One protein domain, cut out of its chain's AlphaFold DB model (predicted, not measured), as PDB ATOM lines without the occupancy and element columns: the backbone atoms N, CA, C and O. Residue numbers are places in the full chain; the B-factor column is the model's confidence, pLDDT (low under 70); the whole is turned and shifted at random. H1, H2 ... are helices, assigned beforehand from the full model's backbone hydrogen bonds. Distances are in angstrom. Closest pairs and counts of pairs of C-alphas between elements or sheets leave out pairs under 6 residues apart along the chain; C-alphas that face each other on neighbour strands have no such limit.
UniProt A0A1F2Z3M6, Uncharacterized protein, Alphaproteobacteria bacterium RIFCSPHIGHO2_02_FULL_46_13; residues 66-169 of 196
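AT A GLANCE: This is residues 66 to 169 of the 196 residues of an uncharacterized protein of Alphaproteobacteria bacterium RIFCSPHIGHO2_02_FULL_46_13 (UniProt A0A1F2Z3M6). One long straight helix, H5, runs along one side of a cluster of four shorter helices, H1 to H4, and packs on H4 with its first turns. In the cluster H3 has H2 on one side and H4 on another, H1 folds against H2 as a hairpin, and a long loop, residues 96 to 117, joins H2 to H3. The printed part has 104 residues with five named helices, H1 to H5 in chain order, and no named strand: the class is all helix. It is compact, with a radius of gyration of the C-alphas of 13.9 A and spans of 41 by 31 by 23 A.

IN THESE COORDINATES: H5, residues 144 to 167, is 35.2 A long, from C-alpha 144 at (-10.306, 22.492, 7.020) to C-alpha 167 at (-0.612, -10.015, 16.549). H4 is residues 134 to 139, 8.8 A, and H3 residues 118 to 125, 10.4 A. H2, residues 83 to 95, measures 18.1 A. H1, residues 66 to 76, measures 15.4 A and begins at C-alpha 66 (-10.278, 0.789, 20.008).

HOW THE PARTS SIT: H5 touches H4 with residues 144 to 151 alone, a hairpin at a steep tilt of 42 degrees; the closest C-alphas, of Tyr 134 and Ala 147, are 5.6 A apart. H3 and H4 form a hairpin at a shallow tilt of 7 degrees, with C-alphas 123 and 136 closest at 4.8 A. H2 touches H3 with residues 89 to 93 alone, closest at C-alphas 90 and 120, 6.5 A. H1 and H2 form a hairpin, closest at C-alphas 68 and 92, 6.1 A. H1 and H5 are close but not clearly touching; H3 and H5 are apart. In each of the five helices every O i to N i+4 pair is within hydrogen-bond range.

THE WHOLE: The C-alphas farthest apart, of Ser 106 and Gly 169, are 42.9 A apart. The printed part has no cut. The link from H2 to H3 is long, with 22 residues. Residues 161 to 169 have pLDDT under 70.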
ATOM      1  N   LEU A  66      -9.288   1.868  19.884       87.38
ATOM      2  CA  LEU A  66     -10.278   0.789  20.008       87.38
ATOM      3  C   LEU A  66     -11.199   0.973  21.219       87.38
ATOM      4  O   LEU A  66     -12.404   0.750  21.118       87.38
ATOM      5  N   PHE A  67     -10.648   1.407  22.355       90.38
ATOM      6  CA  PHE A  67     -11.453   1.690  23.539       90.38
ATOM      7  C   PHE A  67     -12.376   2.886  23.297       90.38
ATOM      8  O   PHE A  67     -13.561   2.806  23.607       90.38
ATOM      9  N   LEU A  68     -11.856   3.968  22.707       90.50
ATOM     10  CA  LEU A  68     -12.657   5.145  22.368       90.50
ATOM     11  C   LEU A  68     -13.763   4.811  21.358       90.50
ATOM     12  O   LEU A  68     -14.884   5.285  21.514       90.50
ATOM     13  N   ALA A  69     -13.484   3.959  20.367       87.50
ATOM     14  CA  ALA A  69     -14.464   3.505  19.383       87.50
ATOM     15  C   ALA A  69     -15.599   2.718  20.047       87.50
ATOM     16  O   ALA A  69     -16.765   3.065  19.883       87.50
ATOM     17  N   ALA A  70     -15.262   1.709  20.856       89.44
ATOM     18  CA  ALA A  70     -16.253   0.920  21.583       89.44
ATOM     19  C   ALA A  70     -17.071   1.780  22.565       89.44
ATOM     20  O   ALA A  70     -18.283   1.611  22.684       89.44
ATOM     21  N   ALA A  71     -16.419   2.730  23.243       92.12
ATOM     22  CA  ALA A  71     -17.080   3.677  24.132       92.12
ATOM     23  C   ALA A  71     -18.050   4.595  23.377       92.12
ATOM     24  O   ALA A  71     -19.174   4.786  23.835       92.12
ATOM     25  N   ALA A  72     -17.645   5.133  22.223       91.12
ATOM     26  CA  ALA A  72     -18.497   5.979  21.395       91.12
ATOM     27  C   ALA A  72     -19.740   5.220  20.918       91.12
ATOM     28  O   ALA A  72     -20.847   5.717  21.090       91.12
ATOM     29  N   GLU A  73     -19.580   3.999  20.398       90.94
ATOM     30  CA  GLU A  73     -20.710   3.168  19.956       90.94
ATOM     31  C   GLU A  73     -21.677   2.853  21.098       90.94
ATOM     32  O   GLU A  73     -22.888   3.004  20.950       90.94
ATOM     33  N   LYS A  74     -21.150   2.504  22.274       91.12
ATOM     34  CA  LYS A  74     -21.970   2.283  23.467       91.12
ATOM     35  C   LYS A  74     -22.751   3.534  23.873       91.12
ATOM     36  O   LYS A  74     -23.921   3.438  24.225       91.12
ATOM     37  N   LEU A  75     -22.112   4.702  23.846       91.94
ATOM     38  CA  LEU A  75     -22.734   5.964  24.248       91.94
ATOM     39  C   LEU A  75     -23.774   6.460  23.230       91.94
ATOM     40  O   LEU A  75     -24.779   7.028  23.643       91.94
ATOM     41  N   LYS A  76     -23.580   6.205  21.928       90.00
ATOM     42  CA  LYS A  76     -24.558   6.518  20.865       90.00
ATOM     43  C   LYS A  76     -25.886   5.774  21.032       90.00
ATOM     44  O   LYS A  76     -26.910   6.254  20.565       90.00
ATOM     45  N   GLN A  77     -25.873   4.608  21.676       90.62
ATOM     46  CA  GLN A  77     -27.063   3.777  21.888       90.62
ATOM     47  C   GLN A  77     -27.935   4.245  23.067       90.62
ATOM     48  O   GLN A  77     -28.993   3.668  23.309       90.62
ATOM     49  N   ILE A  78     -27.500   5.258  23.824       90.69
ATOM     50  CA  ILE A  78     -28.231   5.755  24.991       90.69
ATOM     51  C   ILE A  78     -29.237   6.822  24.548       90.69
ATOM     52  O   ILE A  78     -28.853   7.945  24.234       90.69
ATOM     53  N   ASP A  79     -30.525   6.481  24.585       89.06
ATOM     54  CA  ASP A  79     -31.628   7.378  24.200       89.06
ATOM     55  C   ASP A  79     -31.797   8.571  25.167       89.06
ATOM     56  O   ASP A  79     -32.054   9.707  24.773       89.06
ATOM     57  N   HIS A  80     -31.591   8.331  26.466       90.06
ATOM     58  CA  HIS A  80     -31.722   9.342  27.520       90.06
ATOM     59  C   HIS A  80     -30.460   9.376  28.392       90.06
ATOM     60  O   HIS A  80     -30.417   8.735  29.448       90.06
ATOM     61  N   PRO A  81     -29.399  10.078  27.954       92.50
ATOM     62  CA  PRO A  81     -28.133  10.084  28.668       92.50
ATOM     63  C   PRO A  81     -28.246  10.823  30.000       92.50
ATOM     64  O   PRO A  81     -28.734  11.949  30.087       92.50
ATOM     65  N   THR A  82     -27.743  10.194  31.057       95.06
ATOM     66  CA  THR A  82     -27.567  10.851  32.353       95.06
ATOM     67  C   THR A  82     -26.417  11.852  32.287       95.06
ATOM     68  O   THR A  82     -25.548  11.762  31.421       95.06
ATOM     69  N   LYS A  83     -26.318  12.758  33.269       95.00
ATOM     70  CA  LYS A  83     -25.166  13.670  33.384       95.00
ATOM     71  C   LYS A  83     -23.820  12.929  33.341       95.00
ATOM     72  O   LYS A  83     -22.881  13.397  32.707       95.00
ATOM     73  N   ASN A  84     -23.733  11.757  33.969       95.88
ATOM     74  CA  ASN A  84     -22.526  10.930  33.936       95.88
ATOM     75  C   ASN A  84     -22.219  10.408  32.523       95.88
ATOM     76  O   ASN A  84     -21.056  10.363  32.127       95.88
ATOM     77  N   ASP A  85     -23.244  10.039  31.756       95.25
ATOM     78  CA  ASP A  85     -23.073   9.586  30.373       95.25
ATOM     79  C   ASP A  85     -22.575  10.727  29.494       95.25
ATOM     80  O   ASP A  85     -21.622  10.545  28.743       95.25
ATOM     81  N   VAL A  86     -23.129  11.928  29.666       95.31
ATOM     82  CA  VAL A  86     -22.671  13.124  28.952       95.31
ATOM     83  C   VAL A  86     -21.223  13.465  29.309       95.31
ATOM     84  O   VAL A  86     -20.420  13.736  28.419       95.31
ATOM     85  N   ILE A  87     -20.836  13.390  30.587       96.19
ATOM     86  CA  ILE A  87     -19.436  13.601  30.982       96.19
ATOM     87  C   ILE A  87     -18.527  12.546  30.344       96.19
ATOM     88  O   ILE A  87     -17.431  12.879  29.885       96.19
ATOM     89  N   ALA A  88     -18.966  11.287  30.272       95.38
ATOM     90  CA  ALA A  88     -18.219  10.237  29.592       95.38
ATOM     91  C   ALA A  88     -18.085  10.519  28.083       95.38
ATOM     92  O   ALA A  88     -16.976  10.403  27.562       95.38
ATOM     93  N   MET A  89     -19.154  10.971  27.411       94.88
ATOM     94  CA  MET A  89     -19.138  11.412  26.005       94.88
ATOM     95  C   MET A  89     -18.118  12.532  25.787       94.88
ATOM     96  O   MET A  89     -17.188  12.393  24.997       94.88
ATOM     97  N   GLN A  90     -18.228  13.618  26.550       94.88
ATOM     98  CA  GLN A  90     -17.316  14.759  26.469       94.88
ATOM     99  C   GLN A  90     -15.864  14.351  26.775       94.88
ATOM    100  O   GLN A  90     -14.923  14.826  26.140       94.88
ATOM    101  N   THR A  91     -15.667  13.411  27.707       94.81
ATOM    102  CA  THR A  91     -14.343  12.873  28.042       94.81
ATOM    103  C   THR A  91     -13.709  12.138  26.862       94.81
ATOM    104  O   THR A  91     -12.536  12.384  26.576       94.81
ATOM    105  N   ILE A  92     -14.443  11.248  26.182       93.94
ATOM    106  CA  ILE A  92     -13.886  10.487  25.051       93.94
ATOM    107  C   ILE A  92     -13.644  11.374  23.830       93.94
ATOM    108  O   ILE A  92     -12.616  11.223  23.176       93.94
ATOM    109  N   LEU A  93     -14.518  12.351  23.576       92.06
ATOM    110  CA  LEU A  93     -14.354  13.320  22.490       92.06
ATOM    111  C   LEU A  93     -13.118  14.193  22.732       92.06
ATOM    112  O   LEU A  93     -12.257  14.316  21.860       92.06
ATOM    113  N   SER A  94     -12.960  14.705  23.955       91.50
ATOM    114  CA  SER A  94     -11.768  15.456  24.357       91.50
ATOM    115  C   SER A  94     -10.495  14.608  24.276       91.50
ATOM    116  O   SER A  94      -9.457  15.097  23.828       91.50
ATOM    117  N   ALA A  95     -10.550  13.335  24.680       89.50
ATOM    118  CA  ALA A  95      -9.415  12.417  24.577       89.50
ATOM    119  C   ALA A  95      -9.027  12.115  23.120       89.50
ATOM    120  O   ALA A  95      -7.842  11.993  22.819       89.50
ATOM    121  N   ALA A  96     -10.011  12.073  22.220       86.19
ATOM    122  CA  ALA A  96      -9.819  11.937  20.782       86.19
ATOM    123  C   ALA A  96      -9.357  13.234  20.081       86.19
ATOM    124  O   ALA A  96      -9.188  13.258  18.864       86.19
ATOM    125  N   GLY A  97      -9.145  14.318  20.833       83.62
ATOM    126  CA  GLY A  97      -8.644  15.587  20.305       83.62
ATOM    127  C   GLY A  97      -9.725  16.545  19.804       83.62
ATOM    128  O   GLY A  97      -9.392  17.546  19.177       83.62
ATOM    129  N   HIS A  98     -11.004  16.282  20.074       84.88
ATOM    130  CA  HIS A  98     -12.069  17.251  19.835       84.88
ATOM    131  C   HIS A  98     -12.177  18.198  21.027       84.88
ATOM    132  O   HIS A  98     -12.737  17.861  22.072       84.88
ATOM    133  N   ASP A  99     -11.559  19.368  20.877       78.50
ATOM    134  CA  ASP A  99     -11.470  20.366  21.935       78.50
ATOM    135  C   ASP A  99     -12.551  21.448  21.821       78.50
ATOM    136  O   ASP A  99     -12.290  22.569  21.383       78.50
ATOM    137  N   ASP A 100     -13.769  21.112  22.236       84.75
ATOM    138  CA  ASP A 100     -14.857  22.078  22.351       84.75
ATOM    139  C   ASP A 100     -14.894  22.716  23.750       84.75
ATOM    140  O   ASP A 100     -14.968  22.047  24.787       84.75
ATOM    141  N   ARG A 101     -14.883  24.053  23.787       85.31
ATOM    142  CA  ARG A 101     -14.969  24.819  25.036       85.31
ATOM    143  C   ARG A 101     -16.331  24.706  25.708       85.31
ATOM    144  O   ARG A 101     -16.392  24.822  26.929       85.31
ATOM    145  N   GLN A 102     -17.393  24.454  24.947       87.00
ATOM    146  CA  GLN A 102     -18.748  24.313  25.477       87.00
ATOM    147  C   GLN A 102     -18.954  23.000  26.241       87.00
ATOM    148  O   GLN A 102     -19.928  22.870  26.976       87.00
ATOM    149  N   MET A 103     -18.036  22.034  26.115       89.69
ATOM    150  CA  MET A 103     -18.046  20.801  26.914       89.69
ATOM    151  C   MET A 103     -17.513  21.010  28.336       89.69
ATOM    152  O   MET A 103     -17.625  20.122  29.178       89.69
ATOM    153  N   ARG A 104     -16.884  22.156  28.616       89.62
ATOM    154  CA  ARG A 104     -16.131  22.391  29.851       89.62
ATOM    155  C   ARG A 104     -16.951  23.186  30.865       89.62
ATOM    156  O   ARG A 104     -17.754  24.037  30.506       89.62
ATOM    157  N   VAL A 105     -16.679  22.972  32.156       87.19
ATOM    158  CA  VAL A 105     -17.275  23.753  33.266       87.19
ATOM    159  C   VAL A 105     -16.928  25.244  33.158       87.19
ATOM    160  O   VAL A 105     -17.695  26.102  33.581       87.19
ATOM    161  N   SER A 106     -15.761  25.567  32.601       83.50
ATOM    162  CA  SER A 106     -15.372  26.936  32.264       83.50
ATOM    163  C   SER A 106     -14.327  26.933  31.151       83.50
ATOM    164  O   SER A 106     -13.629  25.937  30.956       83.50
ATOM    165  N   SER A 107     -14.154  28.065  30.463       77.50
ATOM    166  CA  SER A 107     -13.209  28.207  29.341       77.50
ATOM    167  C   SER A 107     -11.766  27.810  29.686       77.50
ATOM    168  O   SER A 107     -11.035  27.330  28.820       77.50
ATOM    169  N   ASN A 108     -11.370  27.974  30.952       80.06
ATOM    170  CA  ASN A 108     -10.023  27.668  31.449       80.06
ATOM    171  C   ASN A 108      -9.923  26.293  32.132       80.06
ATOM    172  O   ASN A 108      -8.821  25.841  32.443       80.06
ATOM    173  N   SER A 109     -11.048  25.620  32.383       83.81
ATOM    174  CA  SER A 109     -11.076  24.301  33.012       83.81
ATOM    175  C   SER A 109     -11.021  23.197  31.962       83.81
ATOM    176  O   SER A 109     -11.572  23.336  30.880       83.81
ATOM    177  N   LYS A 110     -10.392  22.064  32.284       87.56
ATOM    178  CA  LYS A 110     -10.515  20.827  31.487       87.56
ATOM    179  C   LYS A 110     -11.526  19.846  32.092       87.56
ATOM    180  O   LYS A 110     -11.579  18.699  31.662       87.56
ATOM    181  N   LEU A 111     -12.264  20.270  33.121       91.75
ATOM    182  CA  LEU A 111     -13.386  19.508  33.663       91.75
ATOM    183  C   LEU A 111     -14.569  19.626  32.716       91.75
ATOM    184  O   LEU A 111     -14.910  20.731  32.298       91.75
ATOM    185  N   MET A 112     -15.194  18.494  32.439       94.50
ATOM    186  CA  MET A 112     -16.393  18.380  31.626       94.50
ATOM    187  C   MET A 112     -17.626  18.761  32.447       94.50
ATOM    188  O   MET A 112     -17.706  18.429  33.634       94.50
ATOM    189  N   ASN A 113     -18.561  19.488  31.838       92.50
ATOM    190  CA  ASN A 113     -19.744  20.011  32.526       92.50
ATOM    191  C   ASN A 113     -20.881  18.983  32.642       92.50
ATOM    192  O   ASN A 113     -21.677  19.063  33.583       92.50
ATOM    193  N   GLY A 114     -20.928  17.994  31.745       93.00
ATOM    194  CA  GLY A 114     -22.017  17.023  31.668       93.00
ATOM    195  C   GLY A 114     -23.319  17.583  31.114       93.00
ATOM    196  O   GLY A 114     -24.370  16.982  31.324       93.00
ATOM    197  N   GLU A 115     -23.267  18.731  30.445       92.38
ATOM    198  CA  GLU A 115     -24.406  19.334  29.763       92.38
ATOM    199  C   GLU A 115     -24.456  18.838  28.322       92.38
ATOM    200  O   GLU A 115     -23.497  18.979  27.559       92.38
ATOM    201  N   LEU A 116     -25.574  18.212  27.956       89.44
ATOM    202  CA  LEU A 116     -25.749  17.681  26.614       89.44
ATOM    203  C   LEU A 116     -26.055  18.840  25.666       89.44
ATOM    204  O   LEU A 116     -27.191  19.292  25.581       89.44
ATOM    205  N   ASN A 117     -25.027  19.319  24.976       87.31
ATOM    206  CA  ASN A 117     -25.153  20.361  23.966       87.31
ATOM    207  C   ASN A 117     -25.115  19.772  22.544       87.31
ATOM    208  O   ASN A 117     -24.651  18.646  22.319       87.31
ATOM    209  N   ASP A 118     -25.576  20.560  21.572       87.12
ATOM    210  CA  ASP A 118     -25.642  20.162  20.161       87.12
ATOM    211  C   ASP A 118     -24.273  19.783  19.583       87.12
ATOM    212  O   ASP A 118     -24.188  18.945  18.685       87.12
ATOM    213  N   ALA A 119     -23.192  20.396  20.073       85.12
ATOM    214  CA  ALA A 119     -21.832  20.089  19.641       85.12
ATOM    215  C   ALA A 119     -21.384  18.699  20.121       85.12
ATOM    216  O   ALA A 119     -20.843  17.932  19.331       85.12
ATOM    217  N   THR A 120     -21.691  18.330  21.366       88.88
ATOM    218  CA  THR A 120     -21.397  17.015  21.959       88.88
ATOM    219  C   THR A 120     -22.169  15.917  21.248       88.88
ATOM    220  O   THR A 120     -21.573  14.918  20.850       88.88
ATOM    221  N   GLN A 121     -23.477  16.110  21.042       88.94
ATOM    222  CA  GLN A 121     -24.298  15.149  20.303       88.94
ATOM    223  C   GLN A 121     -23.790  14.975  18.872       88.94
ATOM    224  O   GLN A 121     -23.602  13.851  18.407       88.94
ATOM    225  N   PHE A 122     -23.524  16.088  18.186       89.56
ATOM    226  CA  PHE A 122     -23.063  16.056  16.807       89.56
ATOM    227  C   PHE A 122     -21.689  15.404  16.686       89.56
ATOM    228  O   PHE A 122     -21.519  14.523  15.855       89.56
ATOM    229  N   ALA A 123     -20.724  15.775  17.528       88.75
ATOM    230  CA  ALA A 123     -19.389  15.190  17.506       88.75
ATOM    231  C   ALA A 123     -19.415  13.692  17.835       88.75
ATOM    232  O   ALA A 123     -18.695  12.916  17.207       88.75
ATOM    233  N   LEU A 124     -20.277  13.265  18.764       89.00
ATOM    234  CA  LEU A 124     -20.468  11.848  19.055       89.00
ATOM    235  C   LEU A 124     -21.057  11.105  17.850       89.00
ATOM    236  O   LEU A 124     -20.516  10.071  17.469       89.00
ATOM    237  N   ALA A 125     -22.114  11.627  17.220       87.62
ATOM    238  CA  ALA A 125     -22.711  11.034  16.020       87.62
ATOM    239  C   ALA A 125     -21.701  10.947  14.864       87.62
ATOM    240  O   ALA A 125     -21.604   9.924  14.187       87.62
ATOM    241  N   HIS A 126     -20.877  11.982  14.726       89.31
ATOM    242  CA  HIS A 126     -19.788  12.107  13.766       89.31
ATOM    243  C   HIS A 126     -18.455  11.576  14.311       89.31
ATOM    244  O   HIS A 126     -17.399  12.143  14.064       89.31
ATOM    245  N   THR A 127     -18.483  10.484  15.074       86.81
ATOM    246  CA  THR A 127     -17.276   9.772  15.520       86.81
ATOM    247  C   THR A 127     -17.090   8.493  14.714       86.81
ATOM    248  O   THR A 127     -17.985   7.641  14.680       86.81
ATOM    249  N   ARG A 128     -15.898   8.329  14.131       80.25
ATOM    250  CA  ARG A 128     -15.446   7.138  13.402       80.25
ATOM    251  C   ARG A 128     -14.129   6.649  13.992       80.25
ATOM    252  O   ARG A 128     -13.262   7.448  14.318       80.25
ATOM    253  N   ASN A 129     -13.959   5.335  14.143       80.00
ATOM    254  CA  ASN A 129     -12.707   4.750  14.651       80.00
ATOM    255  C   ASN A 129     -12.269   5.306  16.029       80.00
ATOM    256  O   ASN A 129     -11.084   5.340  16.353       80.00
ATOM    257  N   GLY A 130     -13.235   5.741  16.848       77.88
ATOM    258  CA  GLY A 130     -12.978   6.306  18.175       77.88
ATOM    259  C   GLY A 130     -12.532   7.762  18.183       77.88
ATOM    260  O   GLY A 130     -12.168   8.257  19.247       77.88
ATOM    261  N   ALA A 131     -12.580   8.453  17.042       85.25
ATOM    262  CA  ALA A 131     -12.319   9.880  16.975       85.25
ATOM    263  C   ALA A 131     -13.340  10.639  16.114       85.25
ATOM    264  O   ALA A 131     -13.937  10.057  15.206       85.25
ATOM    265  N   PRO A 132     -13.560  11.935  16.382       87.12
ATOM    266  CA  PRO A 132     -14.449  12.742  15.560       87.12
ATOM    267  C   PRO A 132     -13.955  12.861  14.117       87.12
ATOM    268  O   PRO A 132     -12.754  12.930  13.851       87.12
ATOM    269  N   ASP A 133     -14.898  12.832  13.184       86.56
ATOM    270  CA  ASP A 133     -14.658  12.971  11.760       86.56
ATOM    271  C   ASP A 133     -14.479  14.447  11.369       86.56
ATOM    272  O   ASP A 133     -14.547  15.374  12.183       86.56
ATOM    273  N   TYR A 134     -14.251  14.665  10.078       85.56
ATOM    274  CA  TYR A 134     -14.078  15.994   9.515       85.56
ATOM    275  C   TYR A 134     -15.248  16.947   9.828       85.56
ATOM    276  O   TYR A 134     -15.014  18.092  10.211       85.56
ATOM    277  N   GLN A 135     -16.498  16.484   9.726       86.88
ATOM    278  CA  GLN A 135     -17.691  17.308   9.952       86.88
ATOM    279  C   GLN A 135     -17.750  17.802  11.399       86.88
ATOM    280  O   GLN A 135     -18.062  18.969  11.648       86.88
ATOM    281  N   ALA A 136     -17.404  16.940  12.358       87.56
ATOM    282  CA  ALA A 136     -17.361  17.313  13.766       87.56
ATOM    283  C   ALA A 136     -16.347  18.434  14.045       87.56
ATOM    284  O   ALA A 136     -16.642  19.348  14.816       87.56
ATOM    285  N   TYR A 137     -15.172  18.395  13.409       85.75
ATOM    286  CA  TYR A 137     -14.157  19.444  13.550       85.75
ATOM    287  C   TYR A 137     -14.585  20.768  12.912       85.75
ATOM    288  O   TYR A 137     -14.425  21.823  13.529       85.75
ATOM    289  N   ILE A 138     -15.177  20.729  11.715       86.81
ATOM    290  CA  ILE A 138     -15.677  21.942  11.055       86.81
ATOM    291  C   ILE A 138     -16.771  22.615  11.890       86.81
ATOM    292  O   ILE A 138     -16.774  23.839  12.015       86.81
ATOM    293  N   LYS A 139     -17.658  21.838  12.530       86.00
ATOM    294  CA  LYS A 139     -18.753  22.385  13.350       86.00
ATOM    295  C   LYS A 139     -18.272  23.263  14.507       86.00
ATOM    296  O   LYS A 139     -18.940  24.236  14.846       86.00
ATOM    297  N   ILE A 140     -17.119  22.947  15.093       84.00
ATOM    298  CA  ILE A 140     -16.526  23.736  16.184       84.00
ATOM    299  C   ILE A 140     -15.538  24.803  15.679       84.00
ATOM    300  O   ILE A 140     -14.823  25.413  16.472       84.00
ATOM    301  N   GLY A 141     -15.497  25.051  14.364       85.00
ATOM    302  CA  GLY A 141     -14.705  26.116  13.749       85.00
ATOM    303  C   GLY A 141     -13.227  25.782  13.536       85.00
ATOM    304  O   GLY A 141     -12.418  26.699  13.384       85.00
ATOM    305  N   ILE A 142     -12.844  24.500  13.526       84.19
ATOM    306  CA  ILE A 142     -11.473  24.104  13.180       84.19
ATOM    307  C   ILE A 142     -11.256  24.298  11.671       84.19
ATOM    308  O   ILE A 142     -12.089  23.846  10.884       84.19
ATOM    309  N   PRO A 143     -10.148  24.932  11.237       88.50
ATOM    310  CA  PRO A 143      -9.845  25.090   9.818       88.50
ATOM    311  C   PRO A 143      -9.764  23.747   9.088       88.50
ATOM    312  O   PRO A 143      -9.212  22.781   9.615       88.50
ATOM    313  N   GLU A 144     -10.235  23.709   7.841       85.88
ATOM    314  CA  GLU A 144     -10.306  22.492   7.020       85.88
ATOM    315  C   GLU A 144      -8.984  21.718   6.957       85.88
ATOM    316  O   GLU A 144      -8.962  20.517   7.225       85.88
ATOM    317  N   ALA A 145      -7.865  22.400   6.702       86.12
ATOM    318  CA  ALA A 145      -6.551  21.759   6.652       86.12
ATOM    319  C   ALA A 145      -6.165  21.092   7.989       86.12
ATOM    320  O   ALA A 145      -5.589  20.003   8.007       86.12
ATOM    321  N   THR A 146      -6.510  21.716   9.119       85.06
ATOM    322  CA  THR A 146      -6.262  21.169  10.460       85.06
ATOM    323  C   THR A 146      -7.183  19.987  10.754       85.06
ATOM    324  O   THR A 146      -6.730  18.982  11.298       85.06
ATOM    325  N   ALA A 147      -8.454  20.074  10.355       84.88
ATOM    326  CA  ALA A 147      -9.421  18.992  10.504       84.88
ATOM    327  C   ALA A 147      -9.012  17.750   9.692       84.88
ATOM    328  O   ALA A 147      -9.005  16.642  10.223       84.88
ATOM    329  N   GLN A 148      -8.596  17.924   8.433       85.75
ATOM    330  CA  GLN A 148      -8.113  16.828   7.586       85.75
ATOM    331  C   GLN A 148      -6.858  16.161   8.168       85.75
ATOM    332  O   GLN A 148      -6.775  14.932   8.206       85.75
ATOM    333  N   ALA A 149      -5.905  16.952   8.674       85.31
ATOM    334  CA  ALA A 149      -4.709  16.424   9.329       85.31
ATOM    335  C   ALA A 149      -5.050  15.612  10.591       85.31
ATOM    336  O   ALA A 149      -4.506  14.524  10.780       85.31
ATOM    337  N   ALA A 150      -5.985  16.098  11.415       84.00
ATOM    338  CA  ALA A 150      -6.439  15.394  12.612       84.00
ATOM    339  C   ALA A 150      -7.106  14.052  12.272       84.00
ATOM    340  O   ALA A 150      -6.775  13.030  12.872       84.00
ATOM    341  N   VAL A 151      -7.988  14.026  11.266       85.62
ATOM    342  CA  VAL A 151      -8.635  12.788  10.797       85.62
ATOM    343  C   VAL A 151      -7.597  11.787  10.285       85.62
ATOM    344  O   VAL A 151      -7.604  10.634  10.709       85.62
ATOM    345  N   ALA A 152      -6.650  12.226   9.450       85.00
ATOM    346  CA  ALA A 152      -5.594  11.358   8.932       85.00
ATOM    347  C   ALA A 152      -4.695  10.788  10.049       85.00
ATOM    348  O   ALA A 152      -4.311   9.616  10.014       85.00
ATOM    349  N   GLU A 153      -4.365  11.595  11.063       84.81
ATOM    350  CA  GLU A 153      -3.603  11.138  12.228       84.81
ATOM    351  C   GLU A 153      -4.392  10.111  13.053       84.81
ATOM    352  O   GLU A 153      -3.831   9.095  13.478       84.81
ATOM    353  N   ASN A 154      -5.690  10.339  13.251       82.25
ATOM    354  CA  ASN A 154      -6.567   9.435  13.988       82.25
ATOM    355  C   ASN A 154      -6.738   8.092  13.269       82.25
ATOM    356  O   ASN A 154      -6.585   7.044  13.901       82.25
ATOM    357  N   ASP A 155      -6.940   8.100  11.951       82.00
ATOM    358  CA  ASP A 155      -7.002   6.877  11.149       82.00
ATOM    359  C   ASP A 155      -5.677   6.108  11.198       82.00
ATOM    360  O   ASP A 155      -5.661   4.892  11.411       82.00
ATOM    361  N   LYS A 156      -4.538   6.807  11.108       82.38
ATOM    362  CA  LYS A 156      -3.218   6.183  11.270       82.38
ATOM    363  C   LYS A 156      -3.061   5.540  12.651       82.38
ATOM    364  O   LYS A 156      -2.569   4.411  12.739       82.38
ATOM    365  N   LYS A 157      -3.465   6.225  13.728       79.31
ATOM    366  CA  LYS A 157      -3.428   5.685  15.100       79.31
ATOM    367  C   LYS A 157      -4.315   4.456  15.230       79.31
ATOM    368  O   LYS A 157      -3.880   3.475  15.832       79.31
ATOM    369  N   PHE A 158      -5.520   4.486  14.669       78.12
ATOM    370  CA  PHE A 158      -6.430   3.349  14.703       78.12
ATOM    371  C   PHE A 158      -5.823   2.141  13.989       78.12
ATOM    372  O   PHE A 158      -5.704   1.079  14.593       78.12
ATOM    373  N   LEU A 159      -5.341   2.315  12.755       78.56
ATOM    374  CA  LEU A 159      -4.723   1.237  11.982       78.56
ATOM    375  C   LEU A 159      -3.486   0.670  12.690       78.56
ATOM    376  O   LEU A 159      -3.404  -0.536  12.905       78.56
ATOM    377  N   THR A 160      -2.555   1.523  13.125       74.94
ATOM    378  CA  THR A 160      -1.298   1.085  13.762       74.94
ATOM    379  C   THR A 160      -1.550   0.276  15.039       74.94
ATOM    380  O   THR A 160      -0.935  -0.771  15.239       74.94
ATOM    381  N   ASN A 161      -2.495   0.715  15.877       65.38
ATOM    382  CA  ASN A 161      -2.843   0.006  17.110       65.38
ATOM    383  C   ASN A 161      -3.685  -1.256  16.851       65.38
ATOM    384  O   ASN A 161      -3.567  -2.230  17.592       65.38
ATOM    385  N   ASN A 162      -4.503  -1.279  15.793       59.78
ATOM    386  CA  ASN A 162      -5.310  -2.449  15.440       59.78
ATOM    387  C   ASN A 162      -4.451  -3.579  14.840       59.78
ATOM    388  O   ASN A 162      -4.665  -4.749  15.151       59.78
ATOM    389  N   PHE A 163      -3.410  -3.247  14.066       47.06
ATOM    390  CA  PHE A 163      -2.437  -4.244  13.607       47.06
ATOM    391  C   PHE A 163      -1.601  -4.814  14.758       47.06
ATOM    392  O   PHE A 163      -1.324  -6.008  14.750       47.06
ATOM    393  N   GLN A 164      -1.262  -4.021  15.782       42.19
ATOM    394  CA  GLN A 164      -0.585  -4.528  16.986       42.19
ATOM    395  C   GLN A 164      -1.497  -5.409  17.868       42.19
ATOM    396  O   GLN A 164      -1.011  -6.348  18.495       42.19
ATOM    397  N   GLY A 165      -2.814  -5.170  17.875       37.31
ATOM    398  CA  GLY A 165      -3.798  -6.028  18.552       37.31
ATOM    399  C   GLY A 165      -4.047  -7.371  17.852       37.31
ATOM    400  O   GLY A 165      -4.223  -8.389  18.524       37.31
ATOM    401  N   ALA A 166      -3.984  -7.402  16.516       34.44
ATOM    402  CA  ALA A 166      -4.143  -8.626  15.725       34.44
ATOM    403  C   ALA A 166      -2.981  -9.625  15.913       34.44
ATOM    404  O   ALA A 166      -3.209 -10.833  15.890       34.44
ATOM    405  N   VAL A 167      -1.755  -9.150  16.174       36.41
ATOM    406  CA  VAL A 167      -0.612 -10.015  16.549       36.41
ATOM    407  C   VAL A 167      -0.667 -10.486  18.011       36.41
ATOM    408  O   VAL A 167      -0.010 -11.464  18.352       36.41
ATOM    409  N   ALA A 168      -1.469  -9.838  18.864       37.06
ATOM    410  CA  ALA A 168      -1.624 -10.172  20.284       37.06
ATOM    411  C   ALA A 168      -2.843 -11.074  20.591       37.06
ATOM    412  O   ALA A 168      -3.181 -11.275  21.756       37.06
ATOM    413  N   GLY A 169      -3.510 -11.630  19.571       31.11
ATOM    414  CA  GLY A 169      -4.561 -12.644  19.747       31.11
ATOM    415  C   GLY A 169      -5.919 -12.127  20.239       31.11
ATOM    416  O   GLY A 169      -6.788 -12.933  20.567       31.11
TER     417      GLY A 169